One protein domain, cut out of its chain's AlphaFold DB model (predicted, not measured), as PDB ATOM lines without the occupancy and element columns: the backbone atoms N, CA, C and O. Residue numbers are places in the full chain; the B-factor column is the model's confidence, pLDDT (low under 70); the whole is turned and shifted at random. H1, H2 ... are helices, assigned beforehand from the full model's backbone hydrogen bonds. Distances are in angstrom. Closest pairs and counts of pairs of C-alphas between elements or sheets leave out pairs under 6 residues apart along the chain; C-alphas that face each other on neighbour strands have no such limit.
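What this domain is: This is residues 2 to 64 of the 123 residues of an uncharacterized protein of Puccinia coronata f. sp. avenae (UniProt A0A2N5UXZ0). Two long helices, H2 and H1, open as a V: they meet near the last residues of H1 and the first half of H2, beside the loop that joins them, and their far arms, residues 2 to 16 and 49 to 63, stick out free. The printed part has 63 residues with two named helices, H1 then H2, and no named strand; its class is all helix. It is only just loose, close to extended, with a radius of gyration of the C-alphas of 15.7 A, and only just flat, spanning 47 by 31 by 15 A.

Where its parts are: Find C-alpha 34 at (76.587, 242.307, 310.331); from there H2, residues 34 to 63, runs 43.4 A to C-alpha 63 at (118.885, 235.406, 317.276). H1, residues 2 to 25, begins at C-alpha 2 at (117.867, 238.921, 287.894) and is 35.6 A long.

How they stand to each other: Look at residues 40 to 47 of H2, which alone touch H1, through its residues 20 to 24 alone; the closest C-alphas, of Met 24 and Lys 44, are 6.2 A apart. The helices run opposite ways at a steep tilt of 47 degrees. In H2 every O i to N i+4 pair is within hydrogen-bond range, in H1 19 of 20.

The domain as a whole: The C-alphas of Pro 32 and Leu 64, the two farthest apart, are 48.4 A apart. The printed part has no cut, and the link of 8 residues is short. Look for pLDDT under 70 at residues 2 to 4 and 63 to 64.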
ATOM      1  N   LYS A   2     118.080 239.035 286.427       61.44
ATOM      2  CA  LYS A   2     117.867 238.921 287.894       61.44
ATOM      3  C   LYS A   2     117.359 240.192 288.612       61.44
ATOM      4  O   LYS A   2     116.730 240.083 289.657       61.44
ATOM      5  N   LYS A   3     117.639 241.394 288.089       64.12
ATOM      6  CA  LYS A   3     117.279 242.672 288.744       64.12
ATOM      7  C   LYS A   3     115.788 243.011 288.607       64.12
ATOM      8  O   LYS A   3     115.167 243.377 289.597       64.12
ATOM      9  N   THR A   4     115.213 242.817 287.419       66.62
ATOM     10  CA  THR A   4     113.788 243.065 287.140       66.62
ATOM     11  C   THR A   4     112.881 242.239 288.054       66.62
ATOM     12  O   THR A   4     111.930 242.768 288.613       66.62
ATOM     13  N   ASN A   5     113.243 240.978 288.313       76.50
ATOM     14  CA  ASN A   5     112.480 240.088 289.191       76.50
ATOM     15  C   ASN A   5     112.403 240.602 290.647       76.50
ATOM     16  O   ASN A   5     111.328 240.611 291.241       76.50
ATOM     17  N   LYS A   6     113.509 241.146 291.181       84.06
ATOM     18  CA  LYS A   6     113.540 241.755 292.523       84.06
ATOM     19  C   LYS A   6     112.685 243.020 292.620       84.06
ATOM     20  O   LYS A   6     112.082 243.268 293.658       84.06
ATOM     21  N   ILE A   7     112.645 243.830 291.560       83.94
ATOM     22  CA  ILE A   7     111.825 245.052 291.526       83.94
ATOM     23  C   ILE A   7     110.343 244.677 291.506       83.94
ATOM     24  O   ILE A   7     109.586 245.178 292.332       83.94
ATOM     25  N   CYS A   8     109.942 243.736 290.645       85.31
ATOM     26  CA  CYS A   8     108.569 243.230 290.601       85.31
ATOM     27  C   CYS A   8     108.112 242.681 291.960       85.31
ATOM     28  O   CYS A   8     107.007 242.991 292.397       85.31
ATOM     29  N   GLN A   9     108.971 241.931 292.658       89.31
ATOM     30  CA  GLN A   9     108.658 241.399 293.987       89.31
ATOM     31  C   GLN A   9     108.434 242.511 295.020       89.31
ATOM     32  O   GLN A   9     107.452 242.473 295.757       89.31
ATOM     33  N   LYS A  10     109.301 243.533 295.047       91.00
ATOM     34  CA  LYS A  10     109.137 244.684 295.949       91.00
ATOM     35  C   LYS A  10     107.860 245.469 295.656       91.00
ATOM     36  O   LYS A  10     107.177 245.877 296.587       91.00
ATOM     37  N   VAL A  11     107.524 245.656 294.379       92.44
ATOM     38  CA  VAL A  11     106.281 246.329 293.974       92.44
ATOM     39  C   VAL A  11     105.061 245.518 294.408       92.44
ATOM     40  O   VAL A  11     104.120 246.088 294.951       92.44
ATOM     41  N   ALA A  12     105.075 244.198 294.216       92.06
ATOM     42  CA  ALA A  12     103.991 243.330 294.666       92.06
ATOM     43  C   ALA A  12     103.807 243.405 296.189       92.06
ATOM     44  O   ALA A  12     102.688 243.592 296.660       92.06
ATOM     45  N   GLN A  13     104.903 243.359 296.950       93.31
ATOM     46  CA  GLN A  13     104.863 243.505 298.404       93.31
ATOM     47  C   GLN A  13     104.319 244.877 298.830       93.31
ATOM     48  O   GLN A  13     103.470 244.951 299.711       93.31
ATOM     49  N   ALA A  14     104.753 245.961 298.182       93.12
ATOM     50  CA  ALA A  14     104.255 247.303 298.479       93.12
ATOM     51  C   ALA A  14     102.745 247.434 298.219       93.12
ATOM     52  O   ALA A  14     102.042 248.029 299.031       93.12
ATOM     53  N   LYS A  15     102.235 246.829 297.137       95.75
ATOM     54  CA  LYS A  15     100.795 246.801 296.835       95.75
ATOM     55  C   LYS A  15      99.996 246.047 297.895       95.75
ATOM     56  O   LYS A  15      98.948 246.525 298.315       95.75
ATOM     57  N   VAL A  16     100.496 244.896 298.348       95.31
ATOM     58  CA  VAL A  16      99.867 244.142 299.444       95.31
ATOM     59  C   VAL A  16      99.856 244.979 300.721       95.31
ATOM     60  O   VAL A  16      98.811 245.116 301.345       95.31
ATOM     61  N   ASN A  17     100.976 245.616 301.066       95.62
ATOM     62  CA  ASN A  17     101.056 246.479 302.244       95.62
ATOM     63  C   ASN A  17     100.078 247.658 302.160       95.62
ATOM     64  O   ASN A  17      99.418 247.970 303.145       95.62
ATOM     65  N   GLN A  18      99.951 248.289 300.991       97.69
ATOM     66  CA  GLN A  18      98.988 249.366 300.768       97.69
ATOM     67  C   GLN A  18      97.544 248.883 300.963       97.69
ATOM     68  O   GLN A  18      96.789 249.518 301.694       97.69
ATOM     69  N   SER A  19      97.185 247.743 300.366       97.69
ATOM     70  CA  SER A  19      95.861 247.127 300.531       97.69
ATOM     71  C   SER A  19      95.572 246.799 301.999       97.69
ATOM     72  O   SER A  19      94.515 247.134 302.525       97.69
ATOM     73  N   ASN A  20      96.547 246.218 302.704       97.81
ATOM     74  CA  ASN A  20      96.415 245.898 304.124       97.81
ATOM     75  C   ASN A  20      96.184 247.159 304.969       97.81
ATOM     76  O   ASN A  20      95.351 247.141 305.870       97.81
ATOM     77  N   MET A  21      96.880 248.259 304.668       97.62
ATOM     78  CA  MET A  21      96.671 249.539 305.352       97.62
ATOM     79  C   MET A  21      95.273 250.108 305.101       97.62
ATOM     80  O   MET A  21      94.658 250.620 306.033       97.62
ATOM     81  N   GLU A  22      94.754 249.986 303.879       98.12
ATOM     82  CA  GLU A  22      93.387 250.404 303.548       98.12
ATOM     83  C   GLU A  22      92.336 249.556 304.277       98.12
ATOM     84  O   GLU A  22      91.346 250.076 304.778       98.12
ATOM     85  N   ILE A  23      92.539 248.242 304.381       97.69
ATOM     86  CA  ILE A  23      91.636 247.360 305.134       97.69
ATOM     87  C   ILE A  23      91.670 247.707 306.629       97.69
ATOM     88  O   ILE A  23      90.630 247.766 307.284       97.69
ATOM     89  N   MET A  24      92.860 247.965 307.178       97.19
ATOM     90  CA  MET A  24      93.031 248.308 308.591       97.19
ATOM     91  C   MET A  24      92.435 249.672 308.958       97.19
ATOM     92  O   MET A  24      92.038 249.844 310.111       97.19
ATOM     93  N   SER A  25      92.350 250.621 308.018       97.75
ATOM     94  CA  SER A  25      91.794 251.958 308.273       97.75
ATOM     95  C   SER A  25      90.264 252.006 308.299       97.75
ATOM     96  O   SER A  25      89.711 252.926 308.897       97.75
ATOM     97  N   LYS A  26      89.580 251.033 307.684       97.31
ATOM     98  CA  LYS A  26      88.108 250.965 307.657       97.31
ATOM     99  C   LYS A  26      87.544 250.697 309.045       97.31
ATOM    100  O   LYS A  26      88.111 249.892 309.791       97.31
ATOM    101  N   GLN A  27      86.426 251.324 309.386       97.31
ATOM    102  CA  GLN A  27      85.701 251.045 310.622       97.31
ATOM    103  C   GLN A  27      84.603 250.011 310.366       97.31
ATOM    104  O   GLN A  27      84.159 249.827 309.236       97.31
ATOM    105  N   GLU A  28      84.210 249.263 311.393       94.94
ATOM    106  CA  GLU A  28      83.152 248.252 311.240       94.94
ATOM    107  C   GLU A  28      81.791 248.938 311.083       94.94
ATOM    108  O   GLU A  28      80.940 248.511 310.311       94.94
ATOM    109  N   GLU A  29      81.637 250.078 311.743       95.38
ATOM    110  CA  GLU A  29      80.474 250.954 311.713       95.38
ATOM    111  C   GLU A  29      80.188 251.519 310.313       95.38
ATOM    112  O   GLU A  29      79.049 251.889 310.027       95.38
ATOM    113  N   ASP A  30      81.189 251.533 309.426       94.44
ATOM    114  CA  ASP A  30      81.038 251.950 308.027       94.44
ATOM    115  C   ASP A  30      80.218 250.939 307.198       94.44
ATOM    116  O   ASP A  30      79.786 251.251 306.086       94.44
ATOM    117  N   PHE A  31      79.997 249.724 307.717       94.25
ATOM    118  CA  PHE A  31      79.299 248.650 307.013       94.25
ATOM    119  C   PHE A  31      77.866 248.463 307.539       94.25
ATOM    120  O   PHE A  31      77.663 248.334 308.749       94.25
ATOM    121  N   PRO A  32      76.861 248.398 306.643       92.25
ATOM    122  CA  PRO A  32      75.448 248.393 307.024       92.25
ATOM    123  C   PRO A  32      74.952 247.043 307.560       92.25
ATOM    124  O   PRO A  32      73.925 246.992 308.237       92.25
ATOM    125  N   ASP A  33      75.635 245.944 307.240       96.19
ATOM    126  CA  ASP A  33      75.226 244.594 307.599       96.19
ATOM    127  C   ASP A  33      76.265 243.889 308.476       96.19
ATOM    128  O   ASP A  33      77.477 244.055 308.338       96.19
ATOM    129  N   LYS A  34      75.759 243.036 309.370       96.50
ATOM    130  CA  LYS A  34      76.587 242.307 310.331       96.50
ATOM    131  C   LYS A  34      77.591 241.363 309.655       96.50
ATOM    132  O   LYS A  34      78.673 241.149 310.190       96.50
ATOM    133  N   ILE A  35      77.255 240.814 308.485       97.56
ATOM    134  CA  ILE A  35      78.137 239.883 307.769       97.56
ATOM    135  C   ILE A  35      79.363 240.631 307.240       97.56
ATOM    136  O   ILE A  35      80.481 240.163 307.434       97.56
ATOM    137  N   SER A  36      79.183 241.803 306.632       97.25
ATOM    138  CA  SER A  36      80.305 242.637 306.183       97.25
ATOM    139  C   SER A  36      81.205 243.088 307.337       97.25
ATOM    140  O   SER A  36      82.425 243.114 307.183       97.25
ATOM    141  N   GLN A  37      80.629 243.381 308.508       97.81
ATOM    142  CA  GLN A  37      81.394 243.703 309.721       97.81
ATOM    143  C   GLN A  37      82.250 242.520 310.190       97.81
ATOM    144  O   GLN A  37      83.459 242.660 310.378       97.81
ATOM    145  N   GLU A  38      81.647 241.334 310.316       97.88
ATOM    146  CA  GLU A  38      82.358 240.101 310.676       97.88
ATOM    147  C   GLU A  38      83.437 239.754 309.635       97.88
ATOM    148  O   GLU A  38      84.544 239.342 309.984       97.88
ATOM    149  N   PHE A  39      83.164 239.985 308.352       97.94
ATOM    150  CA  PHE A  39      84.140 239.788 307.287       97.94
ATOM    151  C   PHE A  39      85.337 240.739 307.414       97.94
ATOM    152  O   PHE A  39      86.482 240.289 307.326       97.94
ATOM    153  N   LEU A  40      85.104 242.029 307.686       97.94
ATOM    154  CA  LEU A  40      86.179 242.991 307.930       97.94
ATOM    155  C   LEU A  40      87.031 242.579 309.138       97.94
ATOM    156  O   LEU A  40      88.261 242.624 309.067       97.94
ATOM    157  N   GLN A  41      86.399 242.136 310.230       98.00
ATOM    158  CA  GLN A  41      87.111 241.618 311.400       98.00
ATOM    159  C   GLN A  41      88.025 240.446 311.031       98.00
ATOM    160  O   GLN A  41      89.199 240.443 311.411       98.00
ATOM    161  N   LEU A  42      87.527 239.479 310.256       98.31
ATOM    162  CA  LEU A  42      88.318 238.331 309.804       98.31
ATOM    163  C   LEU A  42      89.502 238.755 308.928       98.31
ATOM    164  O   LEU A  42      90.617 238.263 309.122       98.31
ATOM    165  N   GLN A  43      89.301 239.702 308.008       98.12
ATOM    166  CA  GLN A  43      90.389 240.240 307.189       98.12
ATOM    167  C   GLN A  43      91.473 240.895 308.054       98.12
ATOM    168  O   GLN A  43      92.657 240.589 307.898       98.12
ATOM    169  N   LYS A  44      91.082 241.740 309.016       98.25
ATOM    170  CA  LYS A  44      92.019 242.394 309.943       98.25
ATOM    171  C   LYS A  44      92.774 241.382 310.805       98.25
ATOM    172  O   LYS A  44      93.984 241.511 310.988       98.25
ATOM    173  N   GLN A  45      92.090 240.354 311.307       98.25
ATOM    174  CA  GLN A  45      92.725 239.283 312.077       98.25
ATOM    175  C   GLN A  45      93.769 238.527 311.251       98.25
ATOM    176  O   GLN A  45      94.869 238.289 311.752       98.25
ATOM    177  N   SER A  46      93.460 238.205 309.992       97.94
ATOM    178  CA  SER A  46      94.408 237.550 309.084       97.94
ATOM    179  C   SER A  46      95.658 238.405 308.872       97.94
ATOM    180  O   SER A  46      96.770 237.915 309.053       97.94
ATOM    181  N   ILE A  47      95.487 239.700 308.577       97.94
ATOM    182  CA  ILE A  47      96.605 240.638 308.382       97.94
ATOM    183  C   ILE A  47      97.492 240.698 309.634       97.94
ATOM    184  O   ILE A  47      98.718 240.634 309.539       97.94
ATOM    185  N   LEU A  48      96.892 240.796 310.823       98.19
ATOM    186  CA  LEU A  48      97.645 240.835 312.078       98.19
ATOM    187  C   LEU A  48      98.388 239.524 312.360       98.19
ATOM    188  O   LEU A  48      99.492 239.565 312.906       98.19
ATOM    189  N   ALA A  49      97.804 238.375 312.023       97.94
ATOM    190  CA  ALA A  49      98.461 237.081 312.176       97.94
ATOM    191  C   ALA A  49      99.703 236.977 311.278       97.94
ATOM    192  O   ALA A  49     100.772 236.595 311.759       97.94
ATOM    193  N   ASP A  50      99.590 237.404 310.019       96.31
ATOM    194  CA  ASP A  50     100.707 237.416 309.072       96.31
ATOM    195  C   ASP A  50     101.836 238.348 309.535       96.31
ATOM    196  O   ASP A  50     103.004 237.956 309.546       96.31
ATOM    197  N   LEU A  51     101.499 239.555 310.007       95.38
ATOM    198  CA  LEU A  51     102.484 240.508 310.531       95.38
ATOM    199  C   LEU A  51     103.192 239.987 311.787       95.38
ATOM    200  O   LEU A  51     104.403 240.155 311.934       95.38
ATOM    201  N   LYS A  52     102.458 239.333 312.697       96.75
ATOM    202  CA  LYS A  52     103.052 238.702 313.886       96.75
ATOM    203  C   LYS A  52     104.037 237.608 313.496       96.75
ATOM    204  O   LYS A  52     105.134 237.571 314.047       96.75
ATOM    205  N   LYS A  53     103.669 236.769 312.529       96.19
ATOM    206  CA  LYS A  53     104.550 235.728 312.004       96.19
ATOM    207  C   LYS A  53     105.809 236.326 311.376       96.19
ATOM    208  O   LYS A  53     106.903 235.876 311.690       96.19
ATOM    209  N   GLU A  54     105.688 237.381 310.568       93.69
ATOM    210  CA  GLU A  54     106.853 238.057 309.977       93.69
ATOM    211  C   GLU A  54     107.790 238.637 311.054       93.69
ATOM    212  O   GLU A  54     109.015 238.560 310.927       93.69
ATOM    213  N   LEU A  55     107.236 239.209 312.128       94.50
ATOM    214  CA  LEU A  55     108.025 239.705 313.259       94.50
ATOM    215  C   LEU A  55     108.757 238.575 313.992       94.50
ATOM    216  O   LEU A  55     109.921 238.740 314.359       94.50
ATOM    217  N   GLU A  56     108.099 237.436 314.191       95.12
ATOM    218  CA  GLU A  56     108.701 236.257 314.811       95.12
ATOM    219  C   GLU A  56     109.800 235.649 313.928       95.12
ATOM    220  O   GLU A  56     110.906 235.400 314.408       95.12
ATOM    221  N   ASP A  57     109.557 235.526 312.622       93.12
ATOM    222  CA  ASP A  57     110.543 235.058 311.646       93.12
ATOM    223  C   ASP A  57     111.784 235.963 311.632       93.12
ATOM    224  O   ASP A  57     112.919 235.473 311.635       93.12
ATOM    225  N   LYS A  58     111.595 237.290 311.677       91.75
ATOM    226  CA  LYS A  58     112.697 238.260 311.783       91.75
ATOM    227  C   LYS A  58     113.450 238.125 313.101       91.75
ATOM    228  O   LYS A  58     114.680 238.128 313.095       91.75
ATOM    229  N   ARG A  59     112.737 237.971 314.222       90.00
ATOM    230  CA  ARG A  59     113.353 237.763 315.538       90.00
ATOM    231  C   ARG A  59     114.224 236.513 315.529       90.00
ATOM    232  O   ARG A  59     115.379 236.581 315.943       90.00
ATOM    233  N   ASN A  60     113.719 235.397 315.019       85.62
ATOM    234  CA  ASN A  60     114.455 234.136 314.973       85.62
ATOM    235  C   ASN A  60     115.698 234.234 314.076       85.62
ATOM    236  O   ASN A  60     116.759 233.754 314.461       85.62
ATOM    237  N   GLN A  61     115.618 234.949 312.949       80.38
ATOM    238  CA  GLN A  61     116.786 235.233 312.103       80.38
ATOM    239  C   GLN A  61     117.851 236.076 312.821       80.38
ATOM    240  O   GLN A  61     119.034 235.778 312.701       80.38
ATOM    241  N   THR A  62     117.455 237.087 313.602       70.94
ATOM    242  CA  THR A  62     118.405 237.916 314.374       70.94
ATOM    243  C   THR A  62     119.011 237.213 315.594       70.94
ATOM    244  O   THR A  62     120.086 237.602 316.035       70.94
ATOM    245  N   ASN A  63     118.355 236.186 316.146       61.16
ATOM    246  CA  ASN A  63     118.885 235.406 317.276       61.16
ATOM    247  C   ASN A  63     119.777 234.229 316.829       61.16
ATOM    248  O   ASN A  63     120.470 233.656 317.661       61.16
ATOM    249  N   LEU A  64     119.770 233.872 315.539       59.03
ATOM    250  CA  LEU A  64     120.638 232.844 314.941       59.03
ATOM    251  C   LEU A  64     121.987 233.398 314.442       59.03
ATOM    252  O   LEU A  64     122.851 232.625 314.036       59.03
TER     253      LEU A  64